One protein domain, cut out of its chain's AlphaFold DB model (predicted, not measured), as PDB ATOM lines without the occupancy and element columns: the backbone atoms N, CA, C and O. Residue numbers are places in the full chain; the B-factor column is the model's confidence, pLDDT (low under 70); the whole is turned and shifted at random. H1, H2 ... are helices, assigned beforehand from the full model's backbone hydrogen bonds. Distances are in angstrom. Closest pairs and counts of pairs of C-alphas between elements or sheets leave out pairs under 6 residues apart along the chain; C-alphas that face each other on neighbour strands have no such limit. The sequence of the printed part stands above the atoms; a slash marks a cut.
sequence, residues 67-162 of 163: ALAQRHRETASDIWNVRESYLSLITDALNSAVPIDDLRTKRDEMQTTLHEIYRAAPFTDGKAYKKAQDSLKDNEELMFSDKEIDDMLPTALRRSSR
ATOM      1  N   ALA A  67      33.672  -5.713  41.298       66.31
ATOM      2  CA  ALA A  67      34.808  -6.556  40.930       66.31
ATOM      3  C   ALA A  67      34.605  -7.267  39.578       66.31
ATOM      4  O   ALA A  67      35.533  -7.337  38.770       66.31
ATOM      5  N   LEU A  68      33.395  -7.760  39.287       69.81
ATOM      6  CA  LEU A  68      33.096  -8.392  37.994       69.81
ATOM      7  C   LEU A  68      33.133  -7.383  36.832       69.81
ATOM      8  O   LEU A  68      33.708  -7.670  35.782       69.81
ATOM      9  N   ALA A  69      32.538  -6.199  37.009       69.69
ATOM     10  CA  ALA A  69      32.559  -5.137  36.004       69.69
ATOM     11  C   ALA A  69      33.983  -4.632  35.745       69.69
ATOM     12  O   ALA A  69      34.354  -4.408  34.593       69.69
ATOM     13  N   GLN A  70      34.791  -4.516  36.800       72.56
ATOM     14  CA  GLN A  70      36.194  -4.143  36.702       72.56
ATOM     15  C   GLN A  70      36.987  -5.171  35.888       72.56
ATOM     16  O   GLN A  70      37.686  -4.785  34.956       72.56
ATOM     17  N   ARG A  71      36.794  -6.474  36.137       76.38
ATOM     18  CA  ARG A  71      37.433  -7.537  35.340       76.38
ATOM     19  C   ARG A  71      37.033  -7.486  33.868       76.38
ATOM     20  O   ARG A  71      37.893  -7.594  33.007       76.38
ATOM     21  N   HIS A  72      35.751  -7.270  33.558       78.69
ATOM     22  CA  HIS A  72      35.321  -7.073  32.166       78.69
ATOM     23  C   HIS A  72      35.985  -5.850  31.519       78.69
ATOM     24  O   HIS A  72      36.336  -5.903  30.341       78.69
ATOM     25  N   ARG A  73      36.161  -4.756  32.270       79.50
ATOM     26  CA  ARG A  73      36.819  -3.538  31.784       79.50
ATOM     27  C   ARG A  73      38.308  -3.761  31.520       79.50
ATOM     28  O   ARG A  73      38.801  -3.313  30.491       79.50
ATOM     29  N   GLU A  74      38.994  -4.461  32.418       82.75
ATOM     30  CA  GLU A  74      40.399  -4.851  32.255       82.75
ATOM     31  C   GLU A  74      40.572  -5.749  31.028       82.75
ATOM     32  O   GLU A  74      41.314  -5.395  30.118       82.75
ATOM     33  N   THR A  75      39.771  -6.815  30.910       83.56
ATOM     34  CA  THR A  75      39.799  -7.698  29.732       83.56
ATOM     35  C   THR A  75      39.540  -6.934  28.429       83.56
ATOM     36  O   THR A  75      40.201  -7.183  27.425       83.56
ATOM     37  N   ALA A  76      38.597  -5.983  28.418       83.38
ATOM     38  CA  ALA A  76      38.328  -5.166  27.235       83.38
ATOM     39  C   ALA A  76      39.526  -4.274  26.854       83.38
ATOM     40  O   ALA A  76      39.832  -4.137  25.670       83.38
ATOM     41  N   SER A  77      40.217  -3.701  27.844       84.56
ATOM     42  CA  SER A  77      41.439  -2.918  27.631       84.56
ATOM     43  C   SER A  77      42.571  -3.773  27.055       84.56
ATOM     44  O   SER A  77      43.262  -3.340  26.132       84.56
ATOM     45  N   ASP A  78      42.742  -4.998  27.552       86.19
ATOM     46  CA  ASP A  78      43.780  -5.914  27.071       86.19
ATOM     47  C   ASP A  78      43.518  -6.355  25.624       86.19
ATOM     48  O   ASP A  78      44.420  -6.325  24.783       86.19
ATOM     49  N   ILE A  79      42.263  -6.681  25.292       87.88
ATOM     50  CA  ILE A  79      41.853  -7.002  23.914       87.88
ATOM     51  C   ILE A  79      42.092  -5.808  22.979       87.88
ATOM     52  O   ILE A  79      42.551  -5.991  21.849       87.88
ATOM     53  N   TRP A  80      41.813  -4.584  23.436       86.00
ATOM     54  CA  TRP A  80      42.049  -3.375  22.645       86.00
ATOM     55  C   TRP A  80      43.529  -3.203  22.277       86.00
ATOM     56  O   TRP A  80      43.842  -2.927  21.119       86.00
ATOM     57  N   ASN A  81      44.442  -3.440  23.221       87.25
ATOM     58  CA  ASN A  81      45.884  -3.376  22.959       87.25
ATOM     59  C   ASN A  81      46.324  -4.381  21.883       87.25
ATOM     60  O   ASN A  81      47.109  -4.041  20.994       87.25
ATOM     61  N   VAL A  82      45.791  -5.608  21.924       87.31
ATOM     62  CA  VAL A  82      46.058  -6.618  20.888       87.31
ATOM     63  C   VAL A  82      45.532  -6.153  19.527       87.31
ATOM     64  O   VAL A  82      46.243  -6.260  18.527       87.31
ATOM     65  N   ARG A  83      44.320  -5.583  19.476       86.88
ATOM     66  CA  ARG A  83      43.722  -5.043  18.242       86.88
ATOM     67  C   ARG A  83      44.577  -3.937  17.617       86.88
ATOM     68  O   ARG A  83      44.837  -3.987  16.418       86.88
ATOM     69  N   GLU A  84      45.034  -2.971  18.406       86.12
ATOM     70  CA  GLU A  84      45.892  -1.877  17.920       86.12
ATOM     71  C   GLU A  84      47.226  -2.406  17.374       86.12
ATOM     72  O   GLU A  84      47.727  -1.988  16.325       86.12
ATOM     73  N   SER A  85      47.772  -3.410  18.055       86.50
ATOM     74  CA  SER A  85      49.009  -4.053  17.638       86.50
ATOM     75  C   SER A  85      48.827  -4.802  16.302       86.50
ATOM     76  O   SER A  85      49.723  -4.768  15.458       86.50
ATOM     77  N   TYR A  86      47.658  -5.408  16.046       86.94
ATOM     78  CA  TYR A  86      47.325  -5.982  14.735       86.94
ATOM     79  C   TYR A  86      47.220  -4.926  13.629       86.94
ATOM     80  O   TYR A  86      47.694  -5.175  12.523       86.94
ATOM     81  N   LEU A  87      46.642  -3.752  13.897       84.94
ATOM     82  CA  LEU A  87      46.598  -2.658  12.914       84.94
ATOM     83  C   LEU A  87      48.005  -2.174  12.545       84.94
ATOM     84  O   LEU A  87      48.301  -1.951  11.368       84.94
ATOM     85  N   SER A  88      48.889  -2.089  13.541       86.00
ATOM     86  CA  SER A  88      50.309  -1.796  13.324       86.00
ATOM     87  C   SER A  88      50.964  -2.877  12.456       86.00
ATOM     88  O   SER A  88      51.594  -2.556  11.454       86.00
ATOM     89  N   LEU A  89      50.719  -4.158  12.759       86.12
ATOM     90  CA  LEU A  89      51.239  -5.287  11.979       86.12
ATOM     91  C   LEU A  89      50.744  -5.285  10.524       86.12
ATOM     92  O   LEU A  89      51.516  -5.582   9.617       86.12
ATOM     93  N   ILE A  90      49.470  -4.956  10.283       84.56
ATOM     94  CA  ILE A  90      48.913  -4.841   8.925       84.56
ATOM     95  C   ILE A  90      49.614  -3.702   8.175       84.56
ATOM     96  O   ILE A  90      50.002  -3.878   7.022       84.56
ATOM     97  N   THR A  91      49.823  -2.560   8.830       82.75
ATOM     98  CA  THR A  91      50.536  -1.418   8.241       82.75
ATOM     99  C   THR A  91      51.985  -1.780   7.897       82.75
ATOM    100  O   THR A  91      52.445  -1.493   6.791       82.75
ATOM    101  N   ASP A  92      52.677  -2.480   8.796       82.94
ATOM    102  CA  ASP A  92      54.034  -2.985   8.574       82.94
ATOM    103  C   ASP A  92      54.084  -4.018   7.441       82.94
ATOM    104  O   ASP A  92      55.014  -4.004   6.649       82.94
ATOM    105  N   ALA A  93      53.068  -4.874   7.305       80.75
ATOM    106  CA  ALA A  93      52.987  -5.857   6.225       80.75
ATOM    107  C   ALA A  93      52.765  -5.225   4.839       80.75
ATOM    108  O   ALA A  93      53.150  -5.805   3.824       80.75
ATOM    109  N   LEU A  94      52.135  -4.049   4.782       76.31
ATOM    110  CA  LEU A  94      51.965  -3.273   3.549       76.31
ATOM    111  C   LEU A  94      53.234  -2.509   3.156       76.31
ATOM    112  O   LEU A  94      53.460  -2.266   1.970       76.31
ATOM    113  N   ASN A  95      54.072  -2.166   4.131       73.81
ATOM    114  CA  ASN A  95      55.404  -1.639   3.888       73.81
ATOM    115  C   ASN A  95      56.350  -2.820   3.626       73.81
ATOM    116  O   ASN A  95      56.806  -3.470   4.557       73.81
ATOM    117  N   SER A  96      56.699  -3.091   2.363       66.12
ATOM    118  CA  SER A  96      57.565  -4.215   1.931       66.12
ATOM    119  C   SER A  96      58.987  -4.262   2.540       66.12
ATOM    120  O   SER A  96      59.845  -4.990   2.049       66.12
ATOM    121  N   ALA A  97      59.266  -3.458   3.565       68.25
ATOM    122  CA  ALA A  97      60.511  -3.391   4.310       68.25
ATOM    123  C   ALA A  97      60.669  -4.513   5.356       68.25
ATOM    124  O   ALA A  97      61.792  -4.756   5.790       68.25
ATOM    125  N   VAL A  98      59.587  -5.194   5.760       74.81
ATOM    126  CA  VAL A  98      59.637  -6.246   6.792       74.81
ATOM    127  C   VAL A  98      59.591  -7.643   6.155       74.81
ATOM    128  O   VAL A  98      58.708  -7.910   5.334       74.81
ATOM    129  N   PRO A  99      60.509  -8.563   6.511       82.12
ATOM    130  CA  PRO A  99      60.464  -9.936   6.024       82.12
ATOM    131  C   PRO A  99      59.221 -10.671   6.545       82.12
ATOM    132  O   PRO A  99      58.785 -10.510   7.683       82.12
ATOM    133  N   ILE A 100      58.652 -11.522   5.690       80.56
ATOM    134  CA  ILE A 100      57.389 -12.222   5.964       80.56
ATOM    135  C   ILE A 100      57.496 -13.139   7.193       80.56
ATOM    136  O   ILE A 100      56.524 -13.268   7.935       80.56
ATOM    137  N   ASP A 101      58.654 -13.755   7.436       83.62
ATOM    138  CA  ASP A 101      58.849 -14.656   8.579       83.62
ATOM    139  C   ASP A 101      58.773 -13.928   9.933       83.62
ATOM    140  O   ASP A 101      58.167 -14.448  10.878       83.62
ATOM    141  N   ASP A 102      59.260 -12.687  10.014       82.88
ATOM    142  CA  ASP A 102      59.146 -11.864  11.226       82.88
ATOM    143  C   ASP A 102      57.684 -11.468  11.484       82.88
ATOM    144  O   ASP A 102      57.202 -11.519  12.619       82.88
ATOM    145  N   LEU A 103      56.927 -11.160  10.422       83.56
ATOM    146  CA  LEU A 103      55.490 -10.869  10.517       83.56
ATOM    147  C   LEU A 103      54.686 -12.083  11.003       83.56
ATOM    148  O   LEU A 103      53.717 -11.932  11.751       83.56
ATOM    149  N   ARG A 104      55.065 -13.297  10.581       85.19
ATOM    150  CA  ARG A 104      54.429 -14.544  11.038       85.19
ATOM    151  C   ARG A 104      54.701 -14.796  12.514       85.19
ATOM    152  O   ARG A 104      53.757 -15.070  13.247       85.19
ATOM    153  N   THR A 105      55.948 -14.627  12.942       88.38
ATOM    154  CA  THR A 105      56.343 -14.806  14.346       88.38
ATOM    155  C   THR A 105      55.580 -13.842  15.254       88.38
ATOM    156  O   THR A 105      54.931 -14.269  16.205       88.38
ATOM    157  N   LYS A 106      55.537 -12.554  14.892       85.88
ATOM    158  CA  LYS A 106      54.817 -11.529  15.661       85.88
ATOM    159  C   LYS A 106      53.310 -11.792  15.733       85.88
ATOM    160  O   LYS A 106      52.684 -11.580  16.767       85.88
ATOM    161  N   ARG A 107      52.717 -12.303  14.651       87.56
ATOM    162  CA  ARG A 107      51.310 -12.728  14.636       87.56
ATOM    163  C   ARG A 107      51.056 -13.898  15.588       87.56
ATOM    164  O   ARG A 107      50.053 -13.866  16.298       87.56
ATOM    165  N   ASP A 108      51.920 -14.905  15.600       88.50
ATOM    166  CA  ASP A 108      51.755 -16.083  16.460       88.50
ATOM    167  C   ASP A 108      51.920 -15.707  17.952       88.50
ATOM    168  O   ASP A 108      51.146 -16.160  18.802       88.50
ATOM    169  N   GLU A 109      52.838 -14.787  18.274       89.69
ATOM    170  CA  GLU A 109      52.975 -14.190  19.615       89.69
ATOM    171  C   GLU A 109      51.700 -13.448  20.053       89.69
ATOM    172  O   GLU A 109      51.200 -13.638  21.168       89.69
ATOM    173  N   MET A 110      51.120 -12.641  19.160       87.19
ATOM    174  CA  MET A 110      49.863 -11.933  19.416       87.19
ATOM    175  C   MET A 110      48.689 -12.888  19.623       87.19
ATOM    176  O   MET A 110      47.876 -12.664  20.518       87.19
ATOM    177  N   GLN A 111      48.599 -13.963  18.833       86.81
ATOM    178  CA  GLN A 111      47.558 -14.981  18.998       86.81
ATOM    179  C   GLN A 111      47.687 -15.712  20.334       86.81
ATOM    180  O   GLN A 111      46.677 -15.976  20.987       86.81
ATOM    181  N   THR A 112      48.918 -15.992  20.760       87.75
ATOM    182  CA  THR A 112      49.190 -16.609  22.064       87.75
ATOM    183  C   THR A 112      48.748 -15.682  23.197       87.75
ATOM    184  O   THR A 112      47.982 -16.094  24.066       87.75
ATOM    185  N   THR A 113      49.124 -14.402  23.128       85.06
ATOM    186  CA  THR A 113      48.717 -13.379  24.107       85.06
ATOM    187  C   THR A 113      47.193 -13.231  24.161       85.06
ATOM    188  O   THR A 113      46.588 -13.196  25.231       85.06
ATOM    189  N   LEU A 114      46.538 -13.207  22.997       85.31
ATOM    190  CA  LEU A 114      45.084 -13.114  22.903       85.31
ATOM    191  C   LEU A 114      44.385 -14.332  23.521       85.31
ATOM    192  O   LEU A 114      43.356 -14.188  24.183       85.31
ATOM    193  N   HIS A 115      44.943 -15.529  23.333       85.00
ATOM    194  CA  HIS A 115      44.418 -16.746  23.941       85.00
ATOM    195  C   HIS A 115      44.472 -16.691  25.474       85.00
ATOM    196  O   HIS A 115      43.503 -17.065  26.135       85.00
ATOM    197  N   GLU A 116      45.566 -16.185  26.045       83.81
ATOM    198  CA  GLU A 116      45.699 -16.004  27.494       83.81
ATOM    199  C   GLU A 116      44.670 -15.010  28.045       83.81
ATOM    200  O   GLU A 116      44.011 -15.305  29.048       83.81
ATOM    201  N   ILE A 117      44.449 -13.891  27.348       82.56
ATOM    202  CA  ILE A 117      43.431 -12.894  27.710       82.56
ATOM    203  C   ILE A 117      42.029 -13.517  27.684       82.56
ATOM    204  O   ILE A 117      41.270 -13.375  28.643       82.56
ATOM    205  N   TYR A 118      41.686 -14.270  26.633       77.62
ATOM    206  CA  TYR A 118      40.394 -14.961  26.560       77.62
ATOM    207  C   TYR A 118      40.225 -16.029  27.641       77.62
ATOM    208  O   TYR A 118      39.117 -16.225  28.135       77.62
ATOM    209  N   ARG A 119      41.305 -16.709  28.035       74.94
ATOM    210  CA  ARG A 119      41.272 -17.695  29.121       74.94
ATOM    211  C   ARG A 119      41.051 -17.043  30.488       74.94
ATOM    212  O   ARG A 119      40.408 -17.648  31.343       74.94
ATOM    213  N   ALA A 120      41.581 -15.840  30.701       75.44
ATOM    214  CA  ALA A 120      41.395 -15.064  31.926       75.44
ATOM    215  C   ALA A 120      40.055 -14.303  31.970       75.44
ATOM    216  O   ALA A 120      39.639 -13.845  33.039       75.44
ATOM    217  N   ALA A 121      39.374 -14.173  30.827       76.50
ATOM    218  CA  ALA A 121      38.143 -13.413  30.704       76.50
ATOM    219  C   ALA A 121      36.996 -14.009  31.551       76.50
ATOM    220  O   ALA A 121      36.753 -15.221  31.528       76.50
ATOM    221  N   PRO A 122      36.230 -13.176  32.276       70.31
ATOM    222  CA  PRO A 122      35.042 -13.629  32.993       70.31
ATOM    223  C   PRO A 122      33.946 -14.114  32.030       70.31
ATOM    224  O   PRO A 122      33.626 -13.456  31.037       70.31
ATOM    225  N   PHE A 123      33.325 -15.252  32.353       65.94
ATOM    226  CA  PHE A 123      32.248 -15.839  31.551       65.94
ATOM    227  C   PHE A 123      31.032 -14.908  31.444       65.94
ATOM    228  O   PHE A 123      30.513 -14.409  32.444       65.94
ATOM    229  N   THR A 124      30.534 -14.719  30.223       69.19
ATOM    230  CA  THR A 124      29.308 -13.960  29.940       69.19
ATOM    231  C   THR A 124      28.080 -14.869  29.852       69.19
ATOM    232  O   THR A 124      28.123 -15.914  29.211       69.19
ATOM    233  N   ASP A 125      26.953 -14.441  30.430       72.44
ATOM    234  CA  ASP A 125      25.649 -15.115  30.294       72.44
ATOM    235  C   ASP A 125      25.141 -15.071  28.834       72.44
ATOM    236  O   ASP A 125      25.212 -14.030  28.173       72.44
ATOM    237  N   GLY A 126      24.547 -16.164  28.342       70.00
ATOM    238  CA  GLY A 126      24.035 -16.272  26.968       70.00
ATOM    239  C   GLY A 126      22.962 -15.227  26.631       70.00
ATOM    240  O   GLY A 126      22.867 -14.767  25.495       70.00
ATOM    241  N   LYS A 127      22.201 -14.761  27.630       71.25
ATOM    242  CA  LYS A 127      21.266 -13.633  27.456       71.25
ATOM    243  C   LYS A 127      21.986 -12.301  27.228       71.25
ATOM    244  O   LYS A 127      21.500 -11.475  26.462       71.25
ATOM    245  N   ALA A 128      23.117 -12.079  27.900       69.94
ATOM    246  CA  ALA A 128      23.928 -10.882  27.694       69.94
ATOM    247  C   ALA A 128      24.602 -10.916  26.316       69.94
ATOM    248  O   ALA A 128      24.615  -9.896  25.637       69.94
ATOM    249  N   TYR A 129      25.067 -12.094  25.893       70.25
ATOM    250  CA  TYR A 129      25.603 -12.307  24.551       70.25
ATOM    251  C   TYR A 129      24.566 -12.001  23.466       70.25
ATOM    252  O   TYR A 129      24.852 -11.243  22.547       70.25
ATOM    253  N   LYS A 130      23.333 -12.506  23.607       74.50
ATOM    254  CA  LYS A 130      22.258 -12.235  22.642       74.50
ATOM    255  C   LYS A 130      21.900 -10.748  22.566       74.50
ATOM    256  O   LYS A 130      21.821 -10.210  21.473       74.50
ATOM    257  N   LYS A 131      21.767 -10.066  23.714       77.62
ATOM    258  CA  LYS A 131      21.522  -8.612  23.751       77.62
ATOM    259  C   LYS A 131      22.639  -7.838  23.041       77.62
ATOM    260  O   LYS A 131      22.342  -6.939  22.269       77.62
ATOM    261  N   ALA A 132      23.902  -8.200  23.286       76.94
ATOM    262  CA  ALA A 132      25.036  -7.587  22.600       76.94
ATOM    263  C   ALA A 132      24.995  -7.861  21.090       76.94
ATOM    264  O   ALA A 132      25.160  -6.938  20.308       76.94
ATOM    265  N   GLN A 133      24.706  -9.097  20.675       75.12
ATOM    266  CA  GLN A 133      24.598  -9.462  19.262       75.12
ATOM    267  C   GLN A 133      23.481  -8.701  18.538       75.12
ATOM    268  O   GLN A 133      23.687  -8.268  17.408       75.12
ATOM    269  N   ASP A 134      22.316  -8.552  19.168       77.50
ATOM    270  CA  ASP A 134      21.197  -7.804  18.596       77.50
ATOM    271  C   ASP A 134      21.585  -6.320  18.440       77.50
ATOM    272  O   ASP A 134      21.449  -5.765  17.356       77.50
ATOM    273  N   SER A 135      22.207  -5.715  19.462       73.50
ATOM    274  CA  SER A 135      22.724  -4.341  19.368       73.50
ATOM    275  C   SER A 135      23.812  -4.166  18.304       73.50
ATOM    276  O   SER A 135      23.847  -3.129  17.655       73.50
ATOM    277  N   LEU A 136      24.690  -5.150  18.106       71.75
ATOM    278  CA  LEU A 136      25.730  -5.087  17.073       71.75
ATOM    279  C   LEU A 136      25.113  -5.145  15.668       71.75
ATOM    280  O   LEU A 136      25.422  -4.307  14.831       71.75
ATOM    281  N   LYS A 137      24.148  -6.047  15.442       68.75
ATOM    282  CA  LYS A 137      23.427  -6.155  14.160       68.75
ATOM    283  C   LYS A 137      22.641  -4.895  13.808       68.75
ATOM    284  O   LYS A 137      22.639  -4.505  12.645       68.75
ATOM    285  N   ASP A 138      21.998  -4.274  14.793       66.31
ATOM    286  CA  ASP A 138      21.220  -3.047  14.594       66.31
ATOM    287  C   ASP A 138      22.113  -1.831  14.285       66.31
ATOM    288  O   ASP A 138      21.651  -0.877  13.662       66.31
ATOM    289  N   ASN A 139      23.392  -1.869  14.683       64.25
ATOM    290  CA  ASN A 139      24.394  -0.842  14.370       64.25
ATOM    291  C   ASN A 139      25.288  -1.210  13.169       64.25
ATOM    292  O   ASN A 139      26.282  -0.533  12.929       64.25
ATOM    293  N   GLU A 140      24.948  -2.268  12.419       60.75
ATOM    294  CA  GLU A 140      25.756  -2.815  11.312       60.75
ATOM    295  C   GLU A 140      27.189  -3.238  11.710       60.75
ATOM    296  O   GLU A 140      28.040  -3.443  10.848       60.75
ATOM    297  N   GLU A 141      27.459  -3.435  13.001       59.41
ATOM    298  CA  GLU A 141      28.720  -3.976  13.506       59.41
ATOM    299  C   GLU A 141      28.684  -5.520  13.404       59.41
ATOM    300  O   GLU A 141      27.729  -6.161  13.851       59.41
ATOM    301  N   LEU A 142      29.733  -6.137  12.842       60.75
ATOM    302  CA  LEU A 142      29.895  -7.567  12.501       60.75
ATOM    303  C   LEU A 142      29.230  -8.054  11.198       60.75
ATOM    304  O   LEU A 142      29.025  -9.262  11.029       60.75
ATOM    305  N   MET A 143      28.903  -7.166  10.262       71.38
ATOM    306  CA  MET A 143      28.417  -7.554   8.927       71.38
ATOM    307  C   MET A 143      29.568  -7.911   7.971       71.38
ATOM    308  O   MET A 143      29.334  -8.531   6.933       71.38
ATOM    309  N   PHE A 144      30.805  -7.544   8.328       71.81
ATOM    310  CA  PHE A 144      32.020  -7.668   7.517       71.81
ATOM    311  C   PHE A 144      31.833  -7.124   6.094       71.81
ATOM    312  O   PHE A 144      32.372  -7.664   5.126       71.81
ATOM    313  N   SER A 145      31.037  -6.059   5.962       80.00
ATOM    314  CA  SER A 145      30.844  -5.377   4.683       80.00
ATOM    315  C   SER A 145      32.113  -4.612   4.288       80.00
ATOM    316  O   SER A 145      32.892  -4.217   5.153       80.00
ATOM    317  N   ASP A 146      32.330  -4.352   2.992       80.00
ATOM    318  CA  ASP A 146      33.504  -3.581   2.543       80.00
ATOM    319  C   ASP A 146      33.580  -2.196   3.214       80.00
ATOM    320  O   ASP A 146      34.666  -1.727   3.547       80.00
ATOM    321  N   LYS A 147      32.424  -1.566   3.465       80.25
ATOM    322  CA  LYS A 147      32.333  -0.286   4.175       80.25
ATOM    323  C   LYS A 147      32.774  -0.413   5.636       80.25
ATOM    324  O   LYS A 147      33.567   0.395   6.101       80.25
ATOM    325  N   GLU A 148      32.289  -1.432   6.337       77.69
ATOM    326  CA  GLU A 148      32.650  -1.681   7.736       77.69
ATOM    327  C   GLU A 148      34.146  -1.997   7.879       77.69
ATOM    328  O   GLU A 148      34.818  -1.470   8.762       77.69
ATOM    329  N   ILE A 149      34.695  -2.805   6.968       80.00
ATOM    330  CA  ILE A 149      36.129  -3.113   6.929       80.00
ATOM    331  C   ILE A 149      36.948  -1.832   6.726       80.00
ATOM    332  O   ILE A 149      37.951  -1.634   7.411       80.00
ATOM    333  N   ASP A 150      36.516  -0.945   5.827       81.00
ATOM    334  CA  ASP A 150      37.162   0.352   5.615       81.00
ATOM    335  C   ASP A 150      37.085   1.249   6.865       81.00
ATOM    336  O   ASP A 150      38.064   1.919   7.201       81.00
ATOM    337  N   ASP A 151      35.968   1.241   7.595       80.62
ATOM    338  CA  ASP A 151      35.815   2.000   8.842       80.62
ATOM    339  C   ASP A 151      36.708   1.454   9.973       80.62
ATOM    340  O   ASP A 151      37.224   2.228  10.784       80.62
ATOM    341  N   MET A 152      36.971   0.142   9.989       78.75
ATOM    342  CA  MET A 152      37.893  -0.496  10.938       78.75
ATOM    343  C   MET A 152      39.373  -0.213  10.647       78.75
ATOM    344  O   MET A 152      40.201  -0.363  11.552       78.75
ATOM    345  N   LEU A 153      39.714   0.164   9.414       81.12
ATOM    346  CA  LEU A 153      41.084   0.388   8.963       81.12
ATOM    347  C   LEU A 153      41.455   1.888   8.942       81.12
ATOM    348  O   LEU A 153      40.611   2.751   8.669       81.12
ATOM    349  N   PRO A 154      42.741   2.230   9.168       78.31
ATOM    350  CA  PRO A 154      43.266   3.566   8.903       78.31
ATOM    351  C   PRO A 154      42.965   4.009   7.471       78.31
ATOM    352  O   PRO A 154      42.977   3.193   6.552       78.31
ATOM    353  N   THR A 155      42.769   5.312   7.257       77.25
ATOM    354  CA  THR A 155      42.403   5.884   5.946       77.25
ATOM    355  C   THR A 155      43.333   5.465   4.809       77.25
ATOM    356  O   THR A 155      42.862   5.254   3.699       77.25
ATOM    357  N   ALA A 156      44.626   5.282   5.090       76.88
ATOM    358  CA  ALA A 156      45.622   4.826   4.120       76.88
ATOM    359  C   ALA A 156      45.422   3.373   3.637       76.88
ATOM    360  O   ALA A 156      45.965   2.991   2.602       76.88
ATOM    361  N   LEU A 157      44.677   2.559   4.388       73.38
ATOM    362  CA  LEU A 157      44.462   1.132   4.131       73.38
ATOM    363  C   LEU A 157      43.060   0.815   3.595       73.38
ATOM    364  O   LEU A 157      42.764  -0.348   3.319       73.38
ATOM    365  N   ARG A 158      42.212   1.834   3.430       82.38
ATOM    366  CA  ARG A 158      40.842   1.680   2.940       82.38
ATOM    367  C   ARG A 158      40.830   1.307   1.462       82.38
ATOM    368  O   ARG A 158      41.574   1.860   0.653       82.38
ATOM    369  N   ARG A 159      39.950   0.385   1.075       75.88
ATOM    370  CA  ARG A 159      39.729   0.020  -0.330       75.88
ATOM    371  C   ARG A 159      39.122   1.180  -1.108       75.88
ATOM    372  O   ARG A 159      39.518   1.414  -2.247       75.88
ATOM    373  N   SER A 160      38.238   1.949  -0.474       73.69
ATOM    374  CA  SER A 160      37.657   3.171  -1.045       73.69
ATOM    375  C   SER A 160      38.687   4.239  -1.428       73.69
ATOM    376  O   SER A 160      38.409   5.015  -2.336       73.69
ATOM    377  N   SER A 161      39.874   4.276  -0.806       62.94
ATOM    378  CA  SER A 161      40.927   5.246  -1.149       62.94
ATOM    379  C   SER A 161      41.884   4.774  -2.252       62.94
ATOM    380  O   SER A 161      42.768   5.535  -2.642       62.94
ATOM    381  N   ARG A 162      41.774   3.519  -2.714       59.41
ATOM    382  CA  ARG A 162      42.605   2.941  -3.795       59.41
ATOM    383  C   ARG A 162      41.896   2.907  -5.155       59.41
ATOM    384  O   ARG A 162      42.500   2.412  -6.106       59.41
TER     385      ARG A 162
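This is residues 67 to 162 of the 163 residues of the protein "SLATT domain-containing protein" of Microvirga tunisiensis (UniProt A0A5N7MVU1). A long helical hairpin, H1 and H2 side by side, makes the longest part; from the end of H2 the chain turns away into H3, and then folds back through H4 toward the last residues of H1. The result is a loose, open loop: H3 stands off from the hairpin, with residues 125 to 132 and 134 to 139 sticking out, and H4 is a short helix set apart from the other three. The printed part has 96 residues, with four named helices in the order H1, H2, H3, H4 and no named strand; the class is all helix. It is loose, with a radius of gyration of the C-alphas of 16.3 A, and spans 45 by 30 by 17 A.

H1, residues 67 to 94, and H2, residues 100 to 120, touch, with 15 pairs of C-alphas within 8 A. Their closest C-alphas are those of Thr 75 and Ile 117, 6.7 A apart. They run opposite ways at a shallow tilt of 9 degrees, with centres 11.8 A apart, and form a helical hairpin over a tight link of 5 residues. H3, residues 126 to 138, follows H2 after another tight link of 5 residues. H3 touches no helix and is apart from H1 and from H2. H4, residues 146 to 152, follows H3 after a short link of 7 residues. H4 touches no helix either, and is apart from H1, H2 and H3. In H1, H2, H3 and H4 every O i to N i+4 pair is within hydrogen-bond range.

H1 begins at C-alpha 67, at (34.808, -6.556, 40.930), and is 41.3 A long from first to last C-alpha. It ends at C-alpha 94, at (51.965, -3.273, 3.549). H2, from Ile 100 to Ala 120, is 30.6 A long. H3, from Gly 126 to Asp 138, is 18.3 A long. H4, from Asp 146 to Met 152, has 7 residues and ends at C-alpha 152, at (37.893, -0.496, 10.938).

The two C-alphas farthest apart are those of Ala 97 and Lys 127, at 46.7 A. The first and last printed C-alphas, those of Ala 67 and Arg 162, are 46.4 A apart. The printed part has no cut, and no link between its helices is long. The mean pLDDT of the printed part is 78.0. It is under 70 at 16 residues: 67 to 69, 96 to 97, 123 to 124, 128, 137 to 142 and 161 to 162.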